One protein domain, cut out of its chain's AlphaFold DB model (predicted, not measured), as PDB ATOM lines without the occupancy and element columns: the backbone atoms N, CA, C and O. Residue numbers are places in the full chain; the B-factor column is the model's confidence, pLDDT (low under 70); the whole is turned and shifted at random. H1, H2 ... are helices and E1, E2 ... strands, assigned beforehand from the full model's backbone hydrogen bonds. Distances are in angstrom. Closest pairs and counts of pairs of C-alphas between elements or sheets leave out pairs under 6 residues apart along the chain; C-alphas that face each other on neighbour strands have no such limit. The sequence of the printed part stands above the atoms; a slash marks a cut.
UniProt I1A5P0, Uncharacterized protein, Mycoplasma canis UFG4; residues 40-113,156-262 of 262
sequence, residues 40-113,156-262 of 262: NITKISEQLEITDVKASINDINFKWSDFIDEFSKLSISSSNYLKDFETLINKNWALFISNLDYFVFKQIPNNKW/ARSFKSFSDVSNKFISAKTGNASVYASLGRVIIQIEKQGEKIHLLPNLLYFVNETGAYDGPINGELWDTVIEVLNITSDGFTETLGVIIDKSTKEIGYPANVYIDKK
ATOM      1  N   ASN A  40      39.721  21.153 -37.557       85.50
ATOM      2  CA  ASN A  40      38.437  21.488 -36.938       85.50
ATOM      3  C   ASN A  40      38.572  21.658 -35.424       85.50
ATOM      4  O   ASN A  40      38.121  22.662 -34.892       85.50
ATOM      5  N   ILE A  41      39.240  20.718 -34.744       91.69
ATOM      6  CA  ILE A  41      39.474  20.791 -33.292       91.69
ATOM      7  C   ILE A  41      40.290  22.036 -32.961       91.69
ATOM      8  O   ILE A  41      39.883  22.820 -32.114       91.69
ATOM      9  N   THR A  42      41.393  22.250 -33.680       91.38
ATOM     10  CA  THR A  42      42.266  23.408 -33.482       91.38
ATOM     11  C   THR A  42      41.507  24.721 -33.671       91.38
ATOM     12  O   THR A  42      41.496  25.534 -32.756       91.38
ATOM     13  N   LYS A  43      40.789  24.903 -34.790       89.12
ATOM     14  CA  LYS A  43      40.034  26.139 -35.051       89.12
ATOM     15  C   LYS A  43      38.908  26.383 -34.045       89.12
ATOM     16  O   LYS A  43      38.714  27.521 -33.636       89.12
ATOM     17  N   ILE A  44      38.163  25.343 -33.653       91.81
ATOM     18  CA  ILE A  44      37.103  25.466 -32.636       91.81
ATOM     19  C   ILE A  44      37.709  25.938 -31.312       91.81
ATOM     20  O   ILE A  44      37.211  26.886 -30.710       91.81
ATOM     21  N   SER A  45      38.800  25.305 -30.874       94.50
ATOM     22  CA  SER A  45      39.472  25.663 -29.624       94.50
ATOM     23  C   SER A  45      40.091  27.060 -29.669       94.50
ATOM     24  O   SER A  45      39.966  27.793 -28.697       94.50
ATOM     25  N   GLU A  46      40.699  27.457 -30.787       93.06
ATOM     26  CA  GLU A  46      41.240  28.808 -30.972       93.06
ATOM     27  C   GLU A  46      40.142  29.871 -30.879       93.06
ATOM     28  O   GLU A  46      40.264  30.810 -30.096       93.06
ATOM     29  N   GLN A  47      39.046  29.703 -31.627       89.25
ATOM     30  CA  GLN A  47      37.958  30.684 -31.660       89.25
ATOM     31  C   GLN A  47      37.240  30.798 -30.311       89.25
ATOM     32  O   GLN A  47      36.910  31.896 -29.872       89.25
ATOM     33  N   LEU A  48      37.040  29.678 -29.612       93.25
ATOM     34  CA  LEU A  48      36.435  29.666 -28.278       93.25
ATOM     35  C   LEU A  48      37.428  29.958 -27.143       93.25
ATOM     36  O   LEU A  48      37.033  29.914 -25.978       93.25
ATOM     37  N   GLU A  49      38.692  30.261 -27.448       95.19
ATOM     38  CA  GLU A  49      39.735  30.529 -26.448       95.19
ATOM     39  C   GLU A  49      39.843  29.389 -25.413       95.19
ATOM     40  O   GLU A  49      39.812  29.598 -24.197       95.19
ATOM     41  N   ILE A  50      39.903  28.150 -25.900       95.44
ATOM     42  CA  ILE A  50      40.150  26.945 -25.103       95.44
ATOM     43  C   ILE A  50      41.646  26.647 -25.139       95.44
ATOM     44  O   ILE A  50      42.191  26.250 -26.169       95.44
ATOM     45  N   THR A  51      42.312  26.819 -24.000       91.31
ATOM     46  CA  THR A  51      43.764  26.615 -23.878       91.31
ATOM     47  C   THR A  51      44.145  25.151 -23.677       91.31
ATOM     48  O   THR A  51      45.204  24.727 -24.135       91.31
ATOM     49  N   ASP A  52      43.292  24.368 -23.009       93.88
ATOM     50  CA  ASP A  52      43.484  22.931 -22.806       93.88
ATOM     51  C   ASP A  52      42.289  22.136 -23.350       93.88
ATOM     52  O   ASP A  52      41.245  21.981 -22.713       93.88
ATOM     53  N   VAL A  53      42.475  21.576 -24.548       94.75
ATOM     54  CA  VAL A  53      41.475  20.730 -25.210       94.75
ATOM     55  C   VAL A  53      41.110  19.518 -24.353       94.75
ATOM     56  O   VAL A  53      39.941  19.139 -24.319       94.75
ATOM     57  N   LYS A  54      42.064  18.913 -23.633       95.31
ATOM     58  CA  LYS A  54      41.781  17.737 -22.797       95.31
ATOM     59  C   LYS A  54      40.882  18.107 -21.629       95.31
ATOM     60  O   LYS A  54      39.921  17.390 -21.361       95.31
ATOM     61  N   ALA A  55      41.153  19.237 -20.979       94.75
ATOM     62  CA  ALA A  55      40.318  19.741 -19.895       94.75
ATOM     63  C   ALA A  55      38.894  20.088 -20.362       94.75
ATOM     64  O   ALA A  55      37.957  19.968 -19.573       94.75
ATOM     65  N   SER A  56      38.705  20.438 -21.639       95.88
ATOM     66  CA  SER A  56      37.382  20.742 -22.208       95.88
ATOM     67  C   SER A  56      36.484  19.523 -22.455       95.88
ATOM     68  O   SER A  56      35.290  19.686 -22.703       95.88
ATOM     69  N   ILE A  57      37.032  18.304 -22.394       97.00
ATOM     70  CA  ILE A  57      36.307  17.051 -22.647       97.00
ATOM     71  C   ILE A  57      35.634  16.568 -21.353       97.00
ATOM     72  O   ILE A  57      36.208  16.678 -20.265       97.00
ATOM     73  N   ASN A  58      34.402  16.060 -21.449       96.31
ATOM     74  CA  ASN A  58      33.649  15.576 -20.286       96.31
ATOM     75  C   ASN A  58      34.126  14.192 -19.829       96.31
ATOM     76  O   ASN A  58      34.369  13.998 -18.641       96.31
ATOM     77  N   ASP A  59      34.339  13.270 -20.766       96.69
ATOM     78  CA  ASP A  59      34.925  11.954 -20.524       96.69
ATOM     79  C   ASP A  59      36.047  11.667 -21.533       96.69
ATOM     80  O   ASP A  59      35.825  11.283 -22.683       96.69
ATOM     81  N   ILE A  60      37.289  11.875 -21.088       94.50
ATOM     82  CA  ILE A  60      38.493  11.686 -21.907       94.50
ATOM     83  C   ILE A  60      38.757  10.214 -22.250       94.50
ATOM     84  O   ILE A  60      39.474   9.932 -23.208       94.50
ATOM     85  N   ASN A  61      38.194   9.290 -21.469       94.50
ATOM     86  CA  ASN A  61      38.390   7.855 -21.636       94.50
ATOM     87  C   ASN A  61      37.292   7.214 -22.487       94.50
ATOM     88  O   ASN A  61      37.418   6.035 -22.817       94.50
ATOM     89  N   PHE A  62      36.250   7.972 -22.845       95.56
ATOM     90  CA  PHE A  62      35.184   7.516 -23.727       95.56
ATOM     91  C   PHE A  62      35.758   7.092 -25.079       95.56
ATOM     92  O   PHE A  62      36.483   7.866 -25.713       95.56
ATOM     93  N   LYS A  63      35.453   5.866 -25.510       93.25
ATOM     94  CA  LYS A  63      36.014   5.276 -26.730       93.25
ATOM     95  C   LYS A  63      35.052   5.346 -27.900       93.25
ATOM     96  O   LYS A  63      33.845   5.533 -27.748       93.25
ATOM     97  N   TRP A  64      35.589   5.140 -29.098       91.62
ATOM     98  CA  TRP A  64      34.776   5.110 -30.305       91.62
ATOM     99  C   TRP A  64      33.823   3.914 -30.324       91.62
ATOM    100  O   TRP A  64      32.688   4.042 -30.779       91.62
ATOM    101  N   SER A  65      34.253   2.764 -29.795       91.19
ATOM    102  CA  SER A  65      33.372   1.604 -29.608       91.19
ATOM    103  C   SER A  65      32.154   1.953 -28.753       91.19
ATOM    104  O   SER A  65      31.028   1.671 -29.156       91.19
ATOM    105  N   ASP A  66      32.377   2.648 -27.636       94.38
ATOM    106  CA  ASP A  66      31.319   3.040 -26.703       94.38
ATOM    107  C   ASP A  66      30.358   4.029 -27.375       94.38
ATOM    108  O   ASP A  66      29.138   3.887 -27.271       94.38
ATOM    109  N   PHE A  67      30.903   4.980 -28.151       94.31
ATOM    110  CA  PHE A  67      30.100   5.894 -28.964       94.31
ATOM    111  C   PHE A  67      29.176   5.126 -29.909       94.31
ATOM    112  O   PHE A  67      27.983   5.406 -29.955       94.31
ATOM    113  N   ILE A  68      29.704   4.168 -30.675       93.44
ATOM    114  CA  ILE A  68      28.923   3.416 -31.667       93.44
ATOM    115  C   ILE A  68      27.851   2.549 -31.004       93.44
ATOM    116  O   ILE A  68      26.729   2.476 -31.520       93.44
ATOM    117  N   ASP A  69      28.171   1.923 -29.874       93.88
ATOM    118  CA  ASP A  69      27.233   1.096 -29.122       93.88
ATOM    119  C   ASP A  69      26.076   1.932 -28.567       93.88
ATOM    120  O   ASP A  69      24.915   1.543 -28.703       93.88
ATOM    121  N   GLU A  70      26.355   3.102 -27.992       95.62
ATOM    122  CA  GLU A  70      25.319   4.027 -27.525       95.62
ATOM    123  C   GLU A  70      24.538   4.658 -28.680       95.62
ATOM    124  O   GLU A  70      23.309   4.674 -28.651       95.62
ATOM    125  N   PHE A  71      25.228   5.085 -29.739       94.62
ATOM    126  CA  PHE A  71      24.615   5.647 -30.939       94.62
ATOM    127  C   PHE A  71      23.632   4.667 -31.586       94.62
ATOM    128  O   PHE A  71      22.552   5.061 -32.015       94.62
ATOM    129  N   SER A  72      23.967   3.373 -31.618       93.19
ATOM    130  CA  SER A  72      23.110   2.334 -32.201       93.19
ATOM    131  C   SER A  72      21.774   2.138 -31.482       93.19
ATOM    132  O   SER A  72      20.855   1.561 -32.060       93.19
ATOM    133  N   LYS A  73      21.667   2.613 -30.236       93.94
ATOM    134  CA  LYS A  73      20.445   2.560 -29.426       93.94
ATOM    135  C   LYS A  73      19.557   3.784 -29.652       93.94
ATOM    136  O   LYS A  73      18.400   3.771 -29.238       93.94
ATOM    137  N   LEU A  74      20.079   4.834 -30.292       93.31
ATOM    138  CA  LEU A  74      19.311   6.029 -30.610       93.31
ATOM    139  C   LEU A  74      18.359   5.746 -31.771       93.31
ATOM    140  O   LEU A  74      18.744   5.179 -32.793       93.31
ATOM    141  N   SER A  75      17.116   6.198 -31.633       91.06
ATOM    142  CA  SER A  75      16.130   6.156 -32.709       91.06
ATOM    143  C   SER A  75      15.696   7.563 -33.073       91.06
ATOM    144  O   SER A  75      15.207   8.290 -32.211       91.06
ATOM    145  N   ILE A  76      15.792   7.923 -34.355       88.06
ATOM    146  CA  ILE A  76      15.338   9.226 -34.865       88.06
ATOM    147  C   ILE A  76      13.823   9.434 -34.703       88.06
ATOM    148  O   ILE A  76      13.349  10.564 -34.701       88.06
ATOM    149  N   SER A  77      13.053   8.353 -34.543       88.75
ATOM    150  CA  SER A  77      11.615   8.423 -34.257       88.75
ATOM    151  C   SER A  77      11.291   8.680 -32.781       88.75
ATOM    152  O   SER A  77      10.126   8.890 -32.446       88.75
ATOM    153  N   SER A  78      12.285   8.645 -31.889       89.75
ATOM    154  CA  SER A  78      12.100   8.909 -30.460       89.75
ATOM    155  C   SER A  78      11.874  10.398 -30.204       89.75
ATOM    156  O   SER A  78      12.613  11.240 -30.711       89.75
ATOM    157  N   SER A  79      10.928  10.733 -29.322       88.38
ATOM    158  CA  SER A  79      10.722  12.113 -28.856       88.38
ATOM    159  C   SER A  79      11.928  12.680 -28.096       88.38
ATOM    160  O   SER A  79      12.074  13.894 -28.002       88.38
ATOM    161  N   ASN A  80      12.795  11.812 -27.564       90.88
ATOM    162  CA  ASN A  80      13.994  12.201 -26.818       90.88
ATOM    163  C   ASN A  80      15.268  12.184 -27.671       90.88
ATOM    164  O   ASN A  80      16.335  12.487 -27.143       90.88
ATOM    165  N   TYR A  81      15.175  11.877 -28.972       90.06
ATOM    166  CA  TYR A  81      16.342  11.688 -29.838       90.06
ATOM    167  C   TYR A  81      17.377  12.809 -29.710       90.06
ATOM    168  O   TYR A  81      18.547  12.528 -29.476       90.06
ATOM    169  N   LEU A  82      16.951  14.073 -29.824       87.75
ATOM    170  CA  LEU A  82      17.866  15.217 -29.772       87.75
ATOM    171  C   LEU A  82      18.595  15.306 -28.430       87.75
ATOM    172  O   LEU A  82      19.792  15.564 -28.413       87.75
ATOM    173  N   LYS A  83      17.898  15.046 -27.321       91.88
ATOM    174  CA  LYS A  83      18.476  15.077 -25.973       91.88
ATOM    175  C   LYS A  83      19.457  13.925 -25.754       91.88
ATOM    176  O   LYS A  83      20.534  14.119 -25.189       91.88
ATOM    177  N   ASP A  84      19.092  12.728 -26.196       95.12
ATOM    178  CA  ASP A  84      19.940  11.543 -26.066       95.12
ATOM    179  C   ASP A  84      21.189  11.681 -26.954       95.12
ATOM    180  O   ASP A  84      22.306  11.378 -26.531       95.12
ATOM    181  N   PHE A  85      21.017  12.225 -28.162       94.62
ATOM    182  CA  PHE A  85      22.108  12.523 -29.080       94.62
ATOM    183  C   PHE A  85      23.033  13.620 -28.547       94.62
ATOM    184  O   PHE A  85      24.250  13.438 -28.558       94.62
ATOM    185  N   GLU A  86      22.479  14.713 -28.015       94.69
ATOM    186  CA  GLU A  86      23.233  15.772 -27.333       94.69
ATOM    187  C   GLU A  86      24.065  15.204 -26.184       94.69
ATOM    188  O   GLU A  86      25.252  15.500 -26.068       94.69
ATOM    189  N   THR A  87      23.466  14.341 -25.363       96.50
ATOM    190  CA  THR A  87      24.169  13.682 -24.257       96.50
ATOM    191  C   THR A  87      25.354  12.870 -24.776       96.50
ATOM    192  O   THR A  87      26.451  12.964 -24.228       96.50
ATOM    193  N   LEU A  88      25.159  12.107 -25.854       96.75
ATOM    194  CA  LEU A  88      26.187  11.250 -26.438       96.75
ATOM    195  C   LEU A  88      27.358  12.041 -27.041       96.75
ATOM    196  O   LEU A  88      28.511  11.780 -26.693       96.75
ATOM    197  N   ILE A  89      27.094  13.012 -27.923       95.44
ATOM    198  CA  ILE A  89      28.164  13.777 -28.597       95.44
ATOM    199  C   ILE A  89      28.994  14.604 -27.613       95.44
ATOM    200  O   ILE A  89      30.184  14.820 -27.841       95.44
ATOM    201  N   ASN A  90      28.392  15.013 -26.495       96.88
ATOM    202  CA  ASN A  90      29.063  15.800 -25.469       96.88
ATOM    203  C   ASN A  90      29.861  14.972 -24.463       96.88
ATOM    204  O   ASN A  90      30.657  15.557 -23.731       96.88
ATOM    205  N   LYS A  91      29.754  13.635 -24.444       97.25
ATOM    206  CA  LYS A  91      30.687  12.803 -23.658       97.25
ATOM    207  C   LYS A  91      32.127  13.072 -24.080       97.25
ATOM    208  O   LYS A  91      32.989  13.319 -23.239       97.25
ATOM    209  N   ASN A  92      32.369  13.110 -25.388       96.75
ATOM    210  CA  ASN A  92      33.677  13.427 -25.938       96.75
ATOM    211  C   ASN A  92      33.558  14.111 -27.303       96.75
ATOM    212  O   ASN A  92      33.630  13.475 -28.358       96.75
ATOM    213  N   TRP A  93      33.404  15.436 -27.273       95.19
ATOM    214  CA  TRP A  93      33.222  16.239 -28.479       95.19
ATOM    215  C   TRP A  93      34.390  16.093 -29.463       95.19
ATOM    216  O   TRP A  93      34.190  15.997 -30.672       95.19
ATOM    217  N   ALA A  94      35.625  16.039 -28.958       94.38
ATOM    218  CA  ALA A  94      36.817  15.976 -29.791       94.38
ATOM    219  C   ALA A  94      36.935  14.614 -30.488       94.38
ATOM    220  O   ALA A  94      37.361  14.542 -31.643       94.38
ATOM    221  N   LEU A  95      36.515  13.536 -29.819       93.56
ATOM    222  CA  LEU A  95      36.397  12.214 -30.429       93.56
ATOM    223  C   LEU A  95      35.331  12.208 -31.529       93.56
ATOM    224  O   LEU A  95      35.601  11.703 -32.618       93.56
ATOM    225  N   PHE A  96      34.164  12.810 -31.277       92.12
ATOM    226  CA  PHE A  96      33.109  12.945 -32.281       92.12
ATOM    227  C   PHE A  96      33.609  13.699 -33.522       92.12
ATOM    228  O   PHE A  96      33.568  13.153 -34.622       92.12
ATOM    229  N   ILE A  97      34.185  14.896 -33.346       90.00
ATOM    230  CA  ILE A  97      34.734  15.707 -34.446       90.00
ATOM    231  C   ILE A  97      35.862  14.975 -35.195       90.00
ATOM    232  O   ILE A  97      35.974  15.105 -36.416       90.00
ATOM    233  N   SER A  98      36.690  14.190 -34.494       87.62
ATOM    234  CA  SER A  98      37.779  13.413 -35.110       87.62
ATOM    235  C   SER A  98      37.288  12.288 -36.025       87.62
ATOM    236  O   SER A  98      38.038  11.894 -36.912       87.62
ATOM    237  N   ASN A  99      36.063  11.794 -35.817       86.50
ATOM    238  CA  ASN A  99      35.500  10.630 -36.508       86.50
ATOM    239  C   ASN A  99      34.258  10.969 -37.363       86.50
ATOM    240  O   ASN A  99      33.516  10.077 -37.777       86.50
ATOM    241  N   LEU A 100      33.998  12.252 -37.643       83.25
ATOM    242  CA  LEU A 100      32.851  12.696 -38.457       83.25
ATOM    243  C   LEU A 100      32.810  12.069 -39.850       83.25
ATOM    244  O   LEU A 100      31.744  11.868 -40.429       83.25
ATOM    245  N   ASP A 101      33.977  11.749 -40.396       80.25
ATOM    246  CA  ASP A 101      34.119  11.078 -41.671       80.25
ATOM    247  C   ASP A 101      33.592   9.649 -41.683       80.25
ATOM    248  O   ASP A 101      33.503   9.081 -42.766       80.25
ATOM    249  N   TYR A 102      33.189   9.071 -40.556       81.75
ATOM    250  CA  TYR A 102      32.550   7.758 -40.505       81.75
ATOM    251  C   TYR A 102      31.021   7.810 -40.570       81.75
ATOM    252  O   TYR A 102      30.385   6.765 -40.715       81.75
ATOM    253  N   PHE A 103      30.435   9.007 -40.561       83.19
ATOM    254  CA  PHE A 103      28.999   9.196 -40.715       83.19
ATOM    255  C   PHE A 103      28.629   9.697 -42.112       83.19
ATOM    256  O   PHE A 103      29.452  10.214 -42.879       83.19
ATOM    257  N   VAL A 104      27.357   9.517 -42.446       85.94
ATOM    258  CA  VAL A 104      26.663  10.313 -43.459       85.94
ATOM    259  C   VAL A 104      25.604  11.151 -42.775       85.94
ATOM    260  O   VAL A 104      25.143  10.809 -41.692       85.94
ATOM    261  N   PHE A 105      25.188  12.227 -43.422       83.81
ATOM    262  CA  PHE A 105      24.050  13.012 -42.982       83.81
ATOM    263  C   PHE A 105      22.848  12.700 -43.864       83.81
ATOM    264  O   PHE A 105      22.967  12.598 -45.091       83.81
ATOM    265  N   LYS A 106      21.695  12.539 -43.217       83.69
ATOM    266  CA  LYS A 106      20.399  12.317 -43.854       83.69
ATOM    267  C   LYS A 106      19.391  13.325 -43.335       83.69
ATOM    268  O   LYS A 106      19.478  13.760 -42.190       83.69
ATOM    269  N   GLN A 107      18.427  13.680 -44.172       78.88
ATOM    270  CA  GLN A 107      17.326  14.544 -43.765       78.88
ATOM    271  C   GLN A 107      16.501  13.872 -42.665       78.88
ATOM    272  O   GLN A 107      16.132  12.704 -42.800       78.88
ATOM    273  N   ILE A 108      16.179  14.606 -41.599       76.44
ATOM    274  CA  ILE A 108      15.260  14.104 -40.574       76.44
ATOM    275  C   ILE A 108      13.870  13.891 -41.210       76.44
ATOM    276  O   ILE A 108      13.308  14.839 -41.772       76.44
ATOM    277  N   PRO A 109      13.277  12.682 -41.124       68.31
ATOM    278  CA  PRO A 109      11.957  12.415 -41.688       68.31
ATOM    279  C   PRO A 109      10.896  13.352 -41.106       68.31
ATOM    280  O   PRO A 109      10.865  13.581 -39.900       68.31
ATOM    281  N   ASN A 110      10.003  13.875 -41.950       59.22
ATOM    282  CA  ASN A 110       8.886  14.757 -41.569       59.22
ATOM    283  C   ASN A 110       9.270  16.082 -40.876       59.22
ATOM    284  O   ASN A 110       8.387  16.882 -40.580       59.22
ATOM    285  N   ASN A 111      10.558  16.361 -40.668       52.75
ATOM    286  CA  ASN A 111      11.050  17.618 -40.118       52.75
ATOM    287  C   ASN A 111      11.463  18.541 -41.275       52.75
ATOM    288  O   ASN A 111      12.640  18.752 -41.562       52.75
ATOM    289  N   LYS A 112      10.448  19.026 -41.999       46.75
ATOM    290  CA  LYS A 112      10.571  19.927 -43.156       46.75
ATOM    291  C   LYS A 112      10.688  21.398 -42.733       46.75
ATOM    292  O   LYS A 112       9.960  22.245 -43.236       46.75
ATOM    293  N   TRP A 113      11.565  21.722 -41.797       47.25
ATOM    294  CA  TRP A 113      12.014  23.111 -41.663       47.25
ATOM    295  C   TRP A 113      13.115  23.263 -42.723       47.25
ATOM    296  O   TRP A 113      14.151  22.637 -42.536       47.25
ATOM    297  N   ALA A 156      34.970  10.825 -46.717       49.09
ATOM    298  CA  ALA A 156      36.128  11.167 -45.873       49.09
ATOM    299  C   ALA A 156      36.923  12.398 -46.350       49.09
ATOM    300  O   ALA A 156      37.520  13.121 -45.555       49.09
ATOM    301  N   ARG A 157      36.870  12.694 -47.655       47.88
ATOM    302  CA  ARG A 157      37.513  13.876 -48.247       47.88
ATOM    303  C   ARG A 157      36.695  15.163 -48.110       47.88
ATOM    304  O   ARG A 157      37.271  16.246 -48.186       47.88
ATOM    305  N   SER A 158      35.383  15.066 -47.885       57.97
ATOM    306  CA  SER A 158      34.490  16.234 -47.852       57.97
ATOM    307  C   SER A 158      34.674  17.073 -46.579       57.97
ATOM    308  O   SER A 158      34.819  18.288 -46.657       57.97
ATOM    309  N   PHE A 159      34.806  16.435 -45.413       60.00
ATOM    310  CA  PHE A 159      34.871  17.133 -44.121       60.00
ATOM    311  C   PHE A 159      36.215  17.818 -43.833       60.00
ATOM    312  O   PHE A 159      36.261  18.826 -43.127       60.00
ATOM    313  N   LYS A 160      37.319  17.303 -44.388       58.62
ATOM    314  CA  LYS A 160      38.653  17.916 -44.241       58.62
ATOM    315  C   LYS A 160      38.840  19.125 -45.164       58.62
ATOM    316  O   LYS A 160      39.537  20.069 -44.798       58.62
ATOM    317  N   SER A 161      38.212  19.096 -46.339       54.34
ATOM    318  CA  SER A 161      38.424  20.090 -47.400       54.34
ATOM    319  C   SER A 161      37.444  21.263 -47.323       54.34
ATOM    320  O   SER A 161      37.834  22.390 -47.603       54.34
ATOM    321  N   PHE A 162      36.203  21.018 -46.891       56.69
ATOM    322  CA  PHE A 162      35.115  22.005 -46.876       56.69
ATOM    323  C   PHE A 162      34.674  22.354 -45.453       56.69
ATOM    324  O   PHE A 162      33.492  22.385 -45.146       56.69
ATOM    325  N   SER A 163      35.627  22.532 -44.543       70.69
ATOM    326  CA  SER A 163      35.338  22.918 -43.161       70.69
ATOM    327  C   SER A 163      35.880  24.294 -42.824       70.69
ATOM    328  O   SER A 163      37.021  24.634 -43.165       70.69
ATOM    329  N   ASP A 164      35.072  25.060 -42.101       74.38
ATOM    330  CA  ASP A 164      35.463  26.344 -41.541       74.38
ATOM    331  C   ASP A 164      34.734  26.617 -40.224       74.38
ATOM    332  O   ASP A 164      33.762  25.937 -39.894       74.38
ATOM    333  N   VAL A 165      35.240  27.572 -39.450       78.81
ATOM    334  CA  VAL A 165      34.706  27.931 -38.129       78.81
ATOM    335  C   VAL A 165      34.522  29.439 -38.077       78.81
ATOM    336  O   VAL A 165      35.388  30.179 -38.545       78.81
ATOM    337  N   SER A 166      33.396  29.890 -37.530       71.25
ATOM    338  CA  SER A 166      33.101  31.311 -37.380       71.25
ATOM    339  C   SER A 166      33.992  31.963 -36.341       71.25
ATOM    340  O   SER A 166      34.540  31.308 -35.456       71.25
ATOM    341  N   ASN A 167      34.051  33.289 -36.401       71.44
ATOM    342  CA  ASN A 167      34.421  34.078 -35.239       71.44
ATOM    343  C   ASN A 167      33.493  33.741 -34.062       71.44
ATOM    344  O   ASN A 167      32.321  33.386 -34.250       71.44
ATOM    345  N   LYS A 168      34.032  33.865 -32.852       80.00
ATOM    346  CA  LYS A 168      33.267  33.758 -31.609       80.00
ATOM    347  C   LYS A 168      32.197  34.848 -31.522       80.00
ATOM    348  O   LYS A 168      32.469  36.013 -31.802       80.00
ATOM    349  N   PHE A 169      31.016  34.472 -31.050       77.56
ATOM    350  CA  PHE A 169      29.917  35.369 -30.687       77.56
ATOM    351  C   PHE A 169      29.313  34.939 -29.342       77.56
ATOM    352  O   PHE A 169      29.681  33.898 -28.800       77.56
ATOM    353  N   ILE A 170      28.402  35.732 -28.779       80.19
ATOM    354  CA  ILE A 170      27.654  35.354 -27.571       80.19
ATOM    355  C   ILE A 170      26.260  34.888 -27.988       80.19
ATOM    356  O   ILE A 170      25.522  35.633 -28.625       80.19
ATOM    357  N   SER A 171      25.904  33.650 -27.643       72.56
ATOM    358  CA  SER A 171      24.589  33.079 -27.941       72.56
ATOM    359  C   SER A 171      23.501  33.843 -27.193       72.56
ATOM    360  O   SER A 171      23.504  33.890 -25.965       72.56
ATOM    361  N   ALA A 172      22.530  34.394 -27.920       64.38
ATOM    362  CA  ALA A 172      21.401  35.101 -27.317       64.38
ATOM    363  C   ALA A 172      20.505  34.176 -26.471       64.38
ATOM    364  O   ALA A 172      19.845  34.627 -25.538       64.38
ATOM    365  N   LYS A 173      20.492  32.872 -26.780       70.69
ATOM    366  CA  LYS A 173      19.665  31.876 -26.086       70.69
ATOM    367  C   LYS A 173      20.268  31.433 -24.760       70.69
ATOM    368  O   LYS A 173      19.545  31.265 -23.782       70.69
ATOM    369  N   THR A 174      21.569  31.162 -24.755       78.25
ATOM    370  CA  THR A 174      22.250  30.521 -23.621       78.25
ATOM    371  C   THR A 174      23.167  31.476 -22.865       78.25
ATOM    372  O   THR A 174      23.558  31.173 -21.744       78.25
ATOM    373  N   GLY A 175      23.515  32.626 -23.452       80.25
ATOM    374  CA  GLY A 175      24.504  33.563 -22.915       80.25
ATOM    375  C   GLY A 175      25.953  33.081 -23.050       80.25
ATOM    376  O   GLY A 175      26.869  33.766 -22.600       80.25
ATOM    377  N   ASN A 176      26.181  31.919 -23.669       87.75
ATOM    378  CA  ASN A 176      27.500  31.307 -23.780       87.75
ATOM    379  C   ASN A 176      28.278  31.826 -24.992       87.75
ATOM    380  O   ASN A 176      27.711  32.052 -26.068       87.75
ATOM    381  N   ALA A 177      29.603  31.914 -24.852       88.75
ATOM    382  CA  ALA A 177      30.489  32.100 -25.997       88.75
ATOM    383  C   ALA A 177      30.325  30.927 -26.968       88.75
ATOM    384  O   ALA A 177      30.368  29.772 -26.558       88.75
ATOM    385  N   SER A 178      30.108  31.220 -28.241       84.88
ATOM    386  CA  SER A 178      29.678  30.248 -29.239       84.88
ATOM    387  C   SER A 178      30.359  30.485 -30.581       84.88
ATOM    388  O   SER A 178      30.793  31.594 -30.887       84.88
ATOM    389  N   VAL A 179      30.441  29.427 -31.383       82.88
ATOM    390  CA  VAL A 179      30.883  29.439 -32.781       82.88
ATOM    391  C   VAL A 179      29.974  28.541 -33.614       82.88
ATOM    392  O   VAL A 179      29.406  27.569 -33.112       82.88
ATOM    393  N   TYR A 180      29.888  28.825 -34.910       80.81
ATOM    394  CA  TYR A 180      29.397  27.870 -35.898       80.81
ATOM    395  C   TYR A 180      30.574  27.154 -36.536       80.81
ATOM    396  O   TYR A 180      31.540  27.788 -36.963       80.81
ATOM    397  N   ALA A 181      30.482  25.832 -36.633       81.75
ATOM    398  CA  ALA A 181      31.422  25.020 -37.384       81.75
ATOM    399  C   ALA A 181      30.716  24.414 -38.600       81.75
ATOM    400  O   ALA A 181      29.700  23.734 -38.464       81.75
ATOM    401  N   SER A 182      31.283  24.635 -39.787       78.00
ATOM    402  CA  SER A 182      30.924  23.899 -40.995       78.00
ATOM    403  C   SER A 182      31.746  22.621 -41.051       78.00
ATOM    404  O   SER A 182      32.975  22.644 -41.133       78.00
ATOM    405  N   LEU A 183      31.064  21.488 -41.009       78.56
ATOM    406  CA  LEU A 183      31.621  20.154 -41.139       78.56
ATOM    407  C   LEU A 183      31.214  19.633 -42.516       78.56
ATOM    408  O   LEU A 183      30.176  18.993 -42.692       78.56
ATOM    409  N   GLY A 184      32.031  19.935 -43.527       75.31
ATOM    410  CA  GLY A 184      31.611  19.748 -44.912       75.31
ATOM    411  C   GLY A 184      30.519  20.764 -45.241       75.31
ATOM    412  O   GLY A 184      30.724  21.960 -45.086       75.31
ATOM    413  N   ARG A 185      29.340  20.291 -45.647       72.44
ATOM    414  CA  ARG A 185      28.184  21.158 -45.943       72.44
ATOM    415  C   ARG A 185      27.174  21.266 -44.798       72.44
ATOM    416  O   ARG A 185      26.099  21.824 -44.986       72.44
ATOM    417  N   VAL A 186      27.484  20.672 -43.649       79.56
ATOM    418  CA  VAL A 186      26.602  20.668 -42.479       79.56
ATOM    419  C   VAL A 186      27.123  21.660 -41.455       79.56
ATOM    420  O   VAL A 186      28.310  21.648 -41.144       79.56
ATOM    421  N   ILE A 187      26.243  22.491 -40.916       79.25
ATOM    422  CA  ILE A 187      26.554  23.453 -39.865       79.25
ATOM    423  C   ILE A 187      26.093  22.900 -38.520       79.25
ATOM    424  O   ILE A 187      24.986  22.376 -38.392       79.25
ATOM    425  N   ILE A 188      26.960  23.039 -37.520       84.44
ATOM    426  CA  ILE A 188      26.672  22.770 -36.113       84.44
ATOM    427  C   ILE A 188      27.050  23.994 -35.276       84.44
ATOM    428  O   ILE A 188      28.056  24.656 -35.547       84.44
ATOM    429  N   GLN A 189      26.254  24.284 -34.249       85.12
ATOM    430  CA  GLN A 189      26.602  25.273 -33.231       85.12
ATOM    431  C   GLN A 189      27.358  24.613 -32.079       85.12
ATOM    432  O   GLN A 189      26.971  23.553 -31.580       85.12
ATOM    433  N   ILE A 190      28.426  25.275 -31.645       90.94
ATOM    434  CA  ILE A 190      29.305  24.820 -30.574       90.94
ATOM    435  C   ILE A 190      29.455  25.950 -29.567       90.94
ATOM    436  O   ILE A 190      29.789  27.073 -29.935       90.94
ATOM    437  N   GLU A 191      29.227  25.643 -28.299       93.56
ATOM    438  CA  GLU A 191      29.283  26.589 -27.195       93.56
ATOM    439  C   GLU A 191      30.431  26.253 -26.237       93.56
ATOM    440  O   GLU A 191      30.805  25.094 -26.051       93.56
ATOM    441  N   LYS A 192      30.960  27.280 -25.577       95.75
ATOM    442  CA  LYS A 192      31.834  27.177 -24.413       95.75
ATOM    443  C   LYS A 192      31.006  27.417 -23.152       95.75
ATOM    444  O   LYS A 192      30.495  28.515 -22.940       95.75
ATOM    445  N   GLN A 193      30.902  26.391 -22.311       94.12
ATOM    446  CA  GLN A 193      30.222  26.417 -21.015       94.12
ATOM    447  C   GLN A 193      31.266  26.305 -19.900       94.12
ATOM    448  O   GLN A 193      31.743  25.217 -19.569       94.12
ATOM    449  N   GLY A 194      31.679  27.449 -19.351       90.62
ATOM    450  CA  GLY A 194      32.870  27.509 -18.501       90.62
ATOM    451  C   GLY A 194      34.110  27.082 -19.294       90.62
ATOM    452  O   GLY A 194      34.390  27.653 -20.342       90.62
ATOM    453  N   GLU A 195      34.823  26.055 -18.833       90.25
ATOM    454  CA  GLU A 195      35.978  25.477 -19.546       90.25
ATOM    455  C   GLU A 195      35.611  24.297 -20.459       90.25
ATOM    456  O   GLU A 195      36.479  23.707 -21.103       90.25
ATOM    457  N   LYS A 196      34.329  23.914 -20.511       95.69
ATOM    458  CA  LYS A 196      33.855  22.789 -21.320       95.69
ATOM    459  C   LYS A 196      33.358  23.259 -22.677       95.69
ATOM    460  O   LYS A 196      32.815  24.353 -22.810       95.69
ATOM    461  N   ILE A 197      33.521  22.395 -23.673       95.38
ATOM    462  CA  ILE A 197      32.873  22.555 -24.973       95.38
ATOM    463  C   ILE A 197      31.585  21.738 -24.976       95.38
ATOM    464  O   ILE A 197      31.574  20.582 -24.548       95.38
ATOM    465  N   HIS A 198      30.526  22.350 -25.494       95.12
ATOM    466  CA  HIS A 198      29.204  21.765 -25.632       95.12
ATOM    467  C   HIS A 198      28.703  21.912 -27.073       95.12
ATOM    468  O   HIS A 198      28.629  23.014 -27.607       95.12
ATOM    469  N   LEU A 199      28.378  20.804 -27.726       92.94
ATOM    470  CA  LEU A 199      27.826  20.739 -29.075       92.94
ATOM    471  C   LEU A 199      26.307  20.675 -28.976       92.94
ATOM    472  O   LEU A 199      25.769  19.789 -28.307       92.94
ATOM    473  N   LEU A 200      25.615  21.565 -29.685       87.50
ATOM    474  CA  LEU A 200      24.164  21.469 -29.809       87.50
ATOM    475  C   LEU A 200      23.796  20.351 -30.802       87.50
ATOM    476  O   LEU A 200      24.457  20.207 -31.832       87.50
ATOM    477  N   PRO A 201      22.729  19.571 -30.547       85.56
ATOM    478  CA  PRO A 201      22.374  18.408 -31.367       85.56
ATOM    479  C   PRO A 201      21.738  18.779 -32.714       85.56
ATOM    480  O   PRO A 201      21.446  17.896 -33.520       85.56
ATOM    481  N   ASN A 202      21.487  20.069 -32.954       81.94
ATOM    482  CA  ASN A 202      20.859  20.558 -34.173       81.94
ATOM    483  C   ASN A 202      21.908  20.687 -35.279       81.94
ATOM    484  O   ASN A 202      22.828  21.502 -35.189       81.94
ATOM    485  N   LEU A 203      21.746  19.880 -36.323       83.94
ATOM    486  CA  LEU A 203      22.615  19.855 -37.491       83.94
ATOM    487  C   LEU A 203      21.833  20.372 -38.694       83.94
ATOM    488  O   LEU A 203      20.736  19.885 -38.980       83.94
ATOM    489  N   LEU A 204      22.405  21.334 -39.412       76.75
ATOM    490  CA  LEU A 204      21.730  22.016 -40.513       76.75
ATOM    491  C   LEU A 204      22.477  21.839 -41.825       76.75
ATOM    492  O   LEU A 204      23.695  21.958 -41.875       76.75
ATOM    493  N   TYR A 205      21.737  21.587 -42.895       76.75
ATOM    494  CA  TYR A 205      22.243  21.510 -44.261       76.75
ATOM    495  C   TYR A 205      21.484  22.483 -45.161       76.75
ATOM    496  O   TYR A 205      20.271  22.590 -45.028       76.75
ATOM    497  N   PHE A 206      22.153  23.139 -46.107       68.06
ATOM    498  CA  PHE A 206      21.496  24.011 -47.086       68.06
ATOM    499  C   PHE A 206      21.241  23.255 -48.396       68.06
ATOM    500  O   PHE A 206      22.178  22.827 -49.067       68.06
ATOM    501  N   VAL A 207      19.969  23.068 -48.757       62.09
ATOM    502  CA  VAL A 207      19.542  22.375 -49.982       62.09
ATOM    503  C   VAL A 207      19.358  23.378 -51.110       62.09
ATOM    504  O   VAL A 207      18.470  24.226 -51.036       62.09
ATOM    505  N   ASN A 208      20.159  23.255 -52.164       56.28
ATOM    506  CA  ASN A 208      20.065  24.111 -53.340       56.28
ATOM    507  C   ASN A 208      19.379  23.410 -54.526       56.28
ATOM    508  O   ASN A 208      19.342  22.182 -54.615       56.28
ATOM    509  N   GLU A 209      18.886  24.213 -55.460       47.94
ATOM    510  CA  GLU A 209      18.568  23.811 -56.822       47.94
ATOM    511  C   GLU A 209      19.831  23.939 -57.695       47.94
ATOM    512  O   GLU A 209      20.587  24.910 -57.610       47.94
ATOM    513  N   THR A 210      20.093  22.940 -58.539       43.47
ATOM    514  CA  THR A 210      21.224  22.963 -59.474       43.47
ATOM    515  C   THR A 210      21.150  24.210 -60.366       43.47
ATOM    516  O   THR A 210      20.268  24.303 -61.210       43.47
ATOM    517  N   GLY A 211      22.092  25.148 -60.206       40.75
ATOM    518  CA  GLY A 211      22.164  26.385 -60.999       40.75
ATOM    519  C   GLY A 211      21.409  27.595 -60.430       40.75
ATOM    520  O   GLY A 211      21.384  28.632 -61.083       40.75
ATOM    521  N   ALA A 212      20.824  27.503 -59.230       40.19
ATOM    522  CA  ALA A 212      19.970  28.568 -58.693       40.19
ATOM    523  C   ALA A 212      20.707  29.769 -58.081       40.19
ATOM    524  O   ALA A 212      20.069  30.787 -57.818       40.19
ATOM    525  N   TYR A 213      22.026  29.704 -57.872       41.16
ATOM    526  CA  TYR A 213      22.762  30.853 -57.350       41.16
ATOM    527  C   TYR A 213      24.208  30.911 -57.840       41.16
ATOM    528  O   TYR A 213      25.012  30.047 -57.507       41.16
ATOM    529  N   ASP A 214      24.522  31.955 -58.605       40.88
ATOM    530  CA  ASP A 214      25.883  32.338 -59.016       40.88
ATOM    531  C   ASP A 214      26.139  33.825 -58.659       40.88
ATOM    532  O   ASP A 214      26.824  34.560 -59.367       40.88
ATOM    533  N   GLY A 215      25.492  34.307 -57.584       43.47
ATOM    534  CA  GLY A 215      25.435  35.722 -57.186       43.47
ATOM    535  C   GLY A 215      25.661  35.973 -55.683       43.47
ATOM    536  O   GLY A 215      25.923  35.036 -54.932       43.47
ATOM    537  N   PRO A 216      25.603  37.238 -55.224       42.06
ATOM    538  CA  PRO A 216      25.836  37.619 -53.825       42.06
ATOM    539  C   PRO A 216      24.600  37.406 -52.944       42.06
ATOM    540  O   PRO A 216      23.547  37.921 -53.288       42.06
ATOM    541  N   ILE A 217      24.768  36.720 -51.804       46.62
ATOM    542  CA  ILE A 217      23.770  36.352 -50.767       46.62
ATOM    543  C   ILE A 217      22.516  37.257 -50.720       46.62
ATOM    544  O   ILE A 217      22.612  38.451 -50.442       46.62
ATOM    545  N   ASN A 218      21.324  36.672 -50.903       47.84
ATOM    546  CA  ASN A 218      20.040  37.371 -50.762       47.84
ATOM    547  C   ASN A 218      19.734  37.646 -49.276       47.84
ATOM    548  O   ASN A 218      19.687  36.712 -48.476       47.84
ATOM    549  N   GLY A 219      19.480  38.913 -48.927       44.72
ATOM    550  CA  GLY A 219      19.201  39.370 -47.561       44.72
ATOM    551  C   GLY A 219      17.944  38.783 -46.893       44.72
ATOM    552  O   GLY A 219      17.933  38.619 -45.684       44.72
ATOM    553  N   GLU A 220      16.910  38.385 -47.634       47.72
ATOM    554  CA  GLU A 220      15.694  37.803 -47.025       47.72
ATOM    555  C   GLU A 220      15.887  36.326 -46.633       47.72
ATOM    556  O   GLU A 220      15.460  35.867 -45.570       47.72
ATOM    557  N   LEU A 221      16.589  35.567 -47.483       47.69
ATOM    558  CA  LEU A 221      17.031  34.204 -47.160       47.69
ATOM    559  C   LEU A 221      17.982  34.223 -45.967       47.69
ATOM    560  O   LEU A 221      17.944  33.335 -45.123       47.69
ATOM    561  N   TRP A 222      18.808  35.259 -45.891       48.62
ATOM    562  CA  TRP A 222      19.737  35.497 -44.807       48.62
ATOM    563  C   TRP A 222      19.041  35.676 -43.450       48.62
ATOM    564  O   TRP A 222      19.400  34.983 -42.497       48.62
ATOM    565  N   ASP A 223      17.989  36.492 -43.382       49.41
ATOM    566  CA  ASP A 223      17.174  36.681 -42.172       49.41
ATOM    567  C   ASP A 223      16.483  35.384 -41.721       49.41
ATOM    568  O   ASP A 223      16.393  35.082 -40.533       49.41
ATOM    569  N   THR A 224      16.102  34.537 -42.674       48.03
ATOM    570  CA  THR A 224      15.552  33.204 -42.394       48.03
ATOM    571  C   THR A 224      16.588  32.287 -41.724       48.03
ATOM    572  O   THR A 224      16.268  31.505 -40.822       48.03
ATOM    573  N   VAL A 225      17.861  32.384 -42.131       49.34
ATOM    574  CA  VAL A 225      18.960  31.669 -41.467       49.34
ATOM    575  C   VAL A 225      19.231  32.249 -40.073       49.34
ATOM    576  O   VAL A 225      19.465  31.463 -39.155       49.34
ATOM    577  N   ILE A 226      19.162  33.579 -39.890       49.34
ATOM    578  CA  ILE A 226      19.253  34.244 -38.568       49.34
ATOM    579  C   ILE A 226      18.227  33.651 -37.617       49.34
ATOM    580  O   ILE A 226      18.560  33.283 -36.492       49.34
ATOM    581  N   GLU A 227      16.984  33.560 -38.080       47.16
ATOM    582  CA  GLU A 227      15.857  33.120 -37.277       47.16
ATOM    583  C   GLU A 227      15.979  31.637 -36.903       47.16
ATOM    584  O   GLU A 227      15.816  31.283 -35.735       47.16
ATOM    585  N   VAL A 228      16.368  30.762 -37.843       45.28
ATOM    586  CA  VAL A 228      16.529  29.328 -37.531       45.28
ATOM    587  C   VAL A 228      17.774  28.997 -36.731       45.28
ATOM    588  O   VAL A 228      17.739  28.086 -35.900       45.28
ATOM    589  N   LEU A 229      18.864  29.730 -36.934       47.88
ATOM    590  CA  LEU A 229      20.025  29.631 -36.055       47.88
ATOM    591  C   LEU A 229      19.827  30.396 -34.740       47.88
ATOM    592  O   LEU A 229      20.618  30.214 -33.815       47.88
ATOM    593  N   ASN A 230      18.756  31.189 -34.644       46.84
ATOM    594  CA  ASN A 230      18.336  31.989 -33.501       46.84
ATOM    595  C   ASN A 230      19.453  32.909 -32.967       46.84
ATOM    596  O   ASN A 230      19.894  32.791 -31.817       46.84
ATOM    597  N   ILE A 231      19.914  33.825 -33.819       41.03
ATOM    598  CA  ILE A 231      21.026  34.753 -33.557       41.03
ATOM    599  C   ILE A 231      20.523  36.191 -33.684       41.03
ATOM    600  O   ILE A 231      19.545  36.457 -34.371       41.03
ATOM    601  N   THR A 232      21.164  37.142 -33.017       39.53
ATOM    602  CA  THR A 232      20.908  38.568 -33.238       39.53
ATOM    603  C   THR A 232      21.494  39.023 -34.585       39.53
ATOM    604  O   THR A 232      22.538  38.539 -35.022       39.53
ATOM    605  N   SER A 233      20.813  39.949 -35.270       42.00
ATOM    606  CA  SER A 233      21.184  40.481 -36.599       42.00
ATOM    607  C   SER A 233      22.589  41.093 -36.671       42.00
ATOM    608  O   SER A 233      23.221  41.179 -37.723       42.00
ATOM    609  N   ASP A 234      23.082  41.519 -35.523       41.72
ATOM    610  CA  ASP A 234      24.313  42.235 -35.281       41.72
ATOM    611  C   ASP A 234      25.494  41.252 -35.244       41.72
ATOM    612  O   ASP A 234      25.711  40.517 -34.284       41.72
ATOM    613  N   GLY A 235      26.262  41.228 -36.340       41.06
ATOM    614  CA  GLY A 235      27.475  40.413 -36.504       41.06
ATOM    615  C   GLY A 235      27.277  39.098 -37.266       41.06
ATOM    616  O   GLY A 235      28.261  38.472 -37.668       41.06
ATOM    617  N   PHE A 236      26.027  38.707 -37.530       45.88
ATOM    618  CA  PHE A 236      25.700  37.517 -38.313       45.88
ATOM    619  C   PHE A 236      26.194  37.643 -39.766       45.88
ATOM    620  O   PHE A 236      26.872  36.738 -40.263       45.88
ATOM    621  N   THR A 237      25.907  38.787 -40.411       47.19
ATOM    622  CA  THR A 237      25.927  39.039 -41.871       47.19
ATOM    623  C   THR A 237      27.221  38.690 -42.595       47.19
ATOM    624  O   THR A 237      27.186  38.108 -43.675       47.19
ATOM    625  N   GLU A 238      28.378  38.994 -42.011       50.41
ATOM    626  CA  GLU A 238      29.653  38.770 -42.700       50.41
ATOM    627  C   GLU A 238      30.257  37.397 -42.400       50.41
ATOM    628  O   GLU A 238      30.785  36.743 -43.293       50.41
ATOM    629  N   THR A 239      30.190  36.911 -41.159       49.38
ATOM    630  CA  THR A 239      31.054  35.791 -40.745       49.38
ATOM    631  C   THR A 239      30.477  34.426 -41.116       49.38
ATOM    632  O   THR A 239      31.191  33.594 -41.677       49.38
ATOM    633  N   LEU A 240      29.191  34.176 -40.839       53.31
ATOM    634  CA  LEU A 240      28.553  32.936 -41.292       53.31
ATOM    635  C   LEU A 240      28.353  32.965 -42.812       53.31
ATOM    636  O   LEU A 240      28.504  31.931 -43.455       53.31
ATOM    637  N   GLY A 241      28.122  34.149 -43.389       53.66
ATOM    638  CA  GLY A 241      28.038  34.350 -44.834       53.66
ATOM    639  C   GLY A 241      29.333  33.917 -45.507       53.66
ATOM    640  O   GLY A 241      29.297  33.158 -46.465       53.66
ATOM    641  N   VAL A 242      30.483  34.267 -44.925       54.38
ATOM    642  CA  VAL A 242      31.805  33.803 -45.365       54.38
ATOM    643  C   VAL A 242      31.984  32.288 -45.225       54.38
ATOM    644  O   VAL A 242      32.605  31.676 -46.090       54.38
ATOM    645  N   ILE A 243      31.468  31.652 -44.172       55.41
ATOM    646  CA  ILE A 243      31.551  30.186 -44.017       55.41
ATOM    647  C   ILE A 243      30.685  29.482 -45.054       55.41
ATOM    648  O   ILE A 243      31.142  28.524 -45.678       55.41
ATOM    649  N   ILE A 244      29.457  29.963 -45.238       56.66
ATOM    650  CA  ILE A 244      28.504  29.472 -46.228       56.66
ATOM    651  C   ILE A 244      29.103  29.660 -47.627       56.66
ATOM    652  O   ILE A 244      29.228  28.688 -48.366       56.66
ATOM    653  N   ASP A 245      29.602  30.842 -47.963       51.53
ATOM    654  CA  ASP A 245      30.231  31.127 -49.253       51.53
ATOM    655  C   ASP A 245      31.477  30.251 -49.501       51.53
ATOM    656  O   ASP A 245      31.585  29.572 -50.522       51.53
ATOM    657  N   LYS A 246      32.391  30.143 -48.525       52.12
ATOM    658  CA  LYS A 246      33.638  29.366 -48.675       52.12
ATOM    659  C   LYS A 246      33.448  27.850 -48.648       52.12
ATOM    660  O   LYS A 246      34.172  27.138 -49.347       52.12
ATOM    661  N   SER A 247      32.544  27.348 -47.809       48.44
ATOM    662  CA  SER A 247      32.430  25.911 -47.500       48.44
ATOM    663  C   SER A 247      31.222  25.259 -48.154       48.44
ATOM    664  O   SER A 247      31.255  24.060 -48.438       48.44
ATOM    665  N   THR A 248      30.172  26.036 -48.420       50.78
ATOM    666  CA  THR A 248      28.930  25.522 -49.003       50.78
ATOM    667  C   THR A 248      28.712  26.007 -50.433       50.78
ATOM    668  O   THR A 248      28.165  25.230 -51.204       50.78
ATOM    669  N   LYS A 249      29.195  27.205 -50.827       48.91
ATOM    670  CA  LYS A 249      28.956  27.857 -52.141       48.91
ATOM    671  C   LYS A 249      27.482  27.876 -52.589       48.91
ATOM    672  O   LYS A 249      27.177  28.157 -53.740       48.91
ATOM    673  N   GLU A 250      26.567  27.528 -51.696       48.81
ATOM    674  CA  GLU A 250      25.202  27.127 -51.995       48.81
ATOM    675  C   GLU A 250      24.336  27.718 -50.883       48.81
ATOM    676  O   GLU A 250      24.238  27.153 -49.795       48.81
ATOM    677  N   ILE A 251      23.722  28.875 -51.133       48.53
ATOM    678  CA  ILE A 251      22.633  29.340 -50.273       48.53
ATOM    679  C   ILE A 251      21.371  28.681 -50.788       48.53
ATOM    680  O   ILE A 251      20.859  29.016 -51.852       48.53
ATOM    681  N   GLY A 252      20.933  27.687 -50.032       52.03
ATOM    682  CA  GLY A 252      19.714  26.942 -50.271       52.03
ATOM    683  C   GLY A 252      18.764  27.034 -49.082       52.03
ATOM    684  O   GLY A 252      18.957  27.828 -48.164       52.03
ATOM    685  N   TYR A 253      17.754  26.176 -49.064       57.22
ATOM    686  CA  TYR A 253      16.838  26.061 -47.932       57.22
ATOM    687  C   TYR A 253      17.505  25.279 -46.804       57.22
ATOM    688  O   TYR A 253      18.023  24.188 -47.068       57.22
ATOM    689  N   PRO A 254      17.495  25.772 -45.555       64.00
ATOM    690  CA  PRO A 254      17.999  24.985 -44.444       64.00
ATOM    691  C   PRO A 254      17.145  23.724 -44.284       64.00
ATOM    692  O   PRO A 254      15.929  23.744 -44.475       64.00
ATOM    693  N   ALA A 255      17.791  22.623 -43.935       72.06
ATOM    694  CA  ALA A 255      17.186  21.336 -43.669       72.06
ATOM    695  C   ALA A 255      17.847  20.735 -42.434       72.06
ATOM    696  O   ALA A 255      19.073  20.610 -42.370       72.06
ATOM    697  N   ASN A 256      17.025  20.322 -41.471       75.75
ATOM    698  CA  ASN A 256      17.505  19.556 -40.332       75.75
ATOM    699  C   ASN A 256      17.977  18.180 -40.798       75.75
ATOM    700  O   ASN A 256      17.244  17.426 -41.452       75.75
ATOM    701  N   VAL A 257      19.202  17.843 -40.421       82.38
ATOM    702  CA  VAL A 257      19.805  16.551 -40.721       82.38
ATOM    703  C   VAL A 257      20.146  15.812 -39.441       82.38
ATOM    704  O   VAL A 257      20.305  16.400 -38.376       82.38
ATOM    705  N   TYR A 258      20.256  14.499 -39.549       86.88
ATOM    706  CA  TYR A 258      20.795  13.644 -38.506       86.88
ATOM    707  C   TYR A 258      21.973  12.850 -39.064       86.88
ATOM    708  O   TYR A 258      22.079  12.647 -40.279       86.88
ATOM    709  N   ILE A 259      22.871  12.418 -38.180       87.94
ATOM    710  CA  ILE A 259      23.944  11.503 -38.566       87.94
ATOM    711  C   ILE A 259      23.391  10.085 -38.707       87.94
ATOM    712  O   ILE A 259      22.582   9.638 -37.899       87.94
ATOM    713  N   ASP A 260      23.854   9.358 -39.711       85.88
ATOM    714  CA  ASP A 260      23.555   7.949 -39.927       85.88
ATOM    715  C   ASP A 260      24.849   7.180 -40.216       85.88
ATOM    716  O   ASP A 260      25.868   7.748 -40.632       85.88
ATOM    717  N   LYS A 261      24.812   5.867 -39.987       79.56
ATOM    718  CA  LYS A 261      25.910   4.973 -40.354       79.56
ATOM    719  C   LYS A 261      26.069   4.983 -41.880       79.56
ATOM    720  O   LYS A 261      25.084   5.052 -42.621       79.56
ATOM    721  N   LYS A 262      27.321   4.962 -42.337       74.12
ATOM    722  CA  LYS A 262      27.675   4.951 -43.762       74.12
ATOM    723  C   LYS A 262      27.070   3.778 -44.528       74.12
ATOM    724  O   LYS A 262      27.192   2.643 -44.022       74.12
TER     725      LYS A 262
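This is residues 40 to 113 and 156 to 262 of the 262 residues of an uncharacterized protein of Mycoplasma canis UFG4 (UniProt I1A5P0). A strongly twisted, curled sheet of five strands runs through the middle, with H6 and H7 over one side of it and H3, H4 and H1 packed on the other, while H2 packs on H3. E4 and E5 bend, and small H5 only grazes the sheet. The printed part has 181 residues with seven named helices and five named strands, in the order H1 H2 H3 H4 E1 H5 E2 E3 E4 H6 H7 E5; the class is mixed. The sheet is antiparallel, ordered E1 E5 E4 E3 E2. The whole is compact, with a radius of gyration of the C-alphas of 16.0 A and spans of 47 by 35 by 32 A.

The sheet runs E1, residues 103 to 107, E5, residues 253 to 261, E4, residues 196 to 207, E3, residues 186 to 193, and E2, residues 177 to 183. E2 E3 E4 form a meander, each strand the antiparallel neighbour of the one before. Within hydrogen-bond range are N 181 and O 188 of E2 and E3, 2.9 A, N 198 and O 191 of E4 and E3, 2.8 A, N 255 and O 205 of E5 and E4, 2.7 A, and N 260 and O 104 of E5 and E1, 2.8 A. E4 bends by 53 degrees at residue 201, E5 by 50 degrees at residue 256. H3, residues 81 to 91, lies over E4, the closest C-alphas being those of Glu 86 and Pro 201, 4.9 A apart. H2, residues 64 to 71, touches H3 in a helical hairpin, Phe 67 to Leu 88, 7.1 A between C-alphas. H1, residues 40 to 47, and H4, residues 93 to 98, touch, the closest C-alphas being those of Ile 41 and Ala 94, 6.5 A. H6, residues 219 to 229, lies over E4 at a height over the sheet of 9.8 A, and H7, residues 236 to 248, over E3 at 8.6 A. With H6 and H7 on one face and H1 and H4 on the other, the sheet makes three layers. H5, residues 156 to 161, only grazes the sheet. In H1, H2, H3, H4 and H6 every O i to N i+4 pair is within hydrogen-bond range; H7 has 7 of 9, H5 0 of 2 and 0 of 3 O i to N i+3 pairs.

H1 begins at C-alpha 40, (38.437, 21.488, -36.938). E4 is 32.0 A long, E5 24.2 A, E3 22.5 A and H7 16.4 A. E5 ends at C-alpha 261, (25.910, 4.973, -40.354).

The farthest C-alphas, those of Asn 61 and Gly 215, are 47.0 A apart. Residues 114 to 155 are not printed; C-alphas 113 and 156 are 27.2 A apart. The links H1 to H2, H5 to E2 and E4 to H6 are long. Mean pLDDT of the printed part is 74.8, with 62 residues under 70, among them 206 to 254.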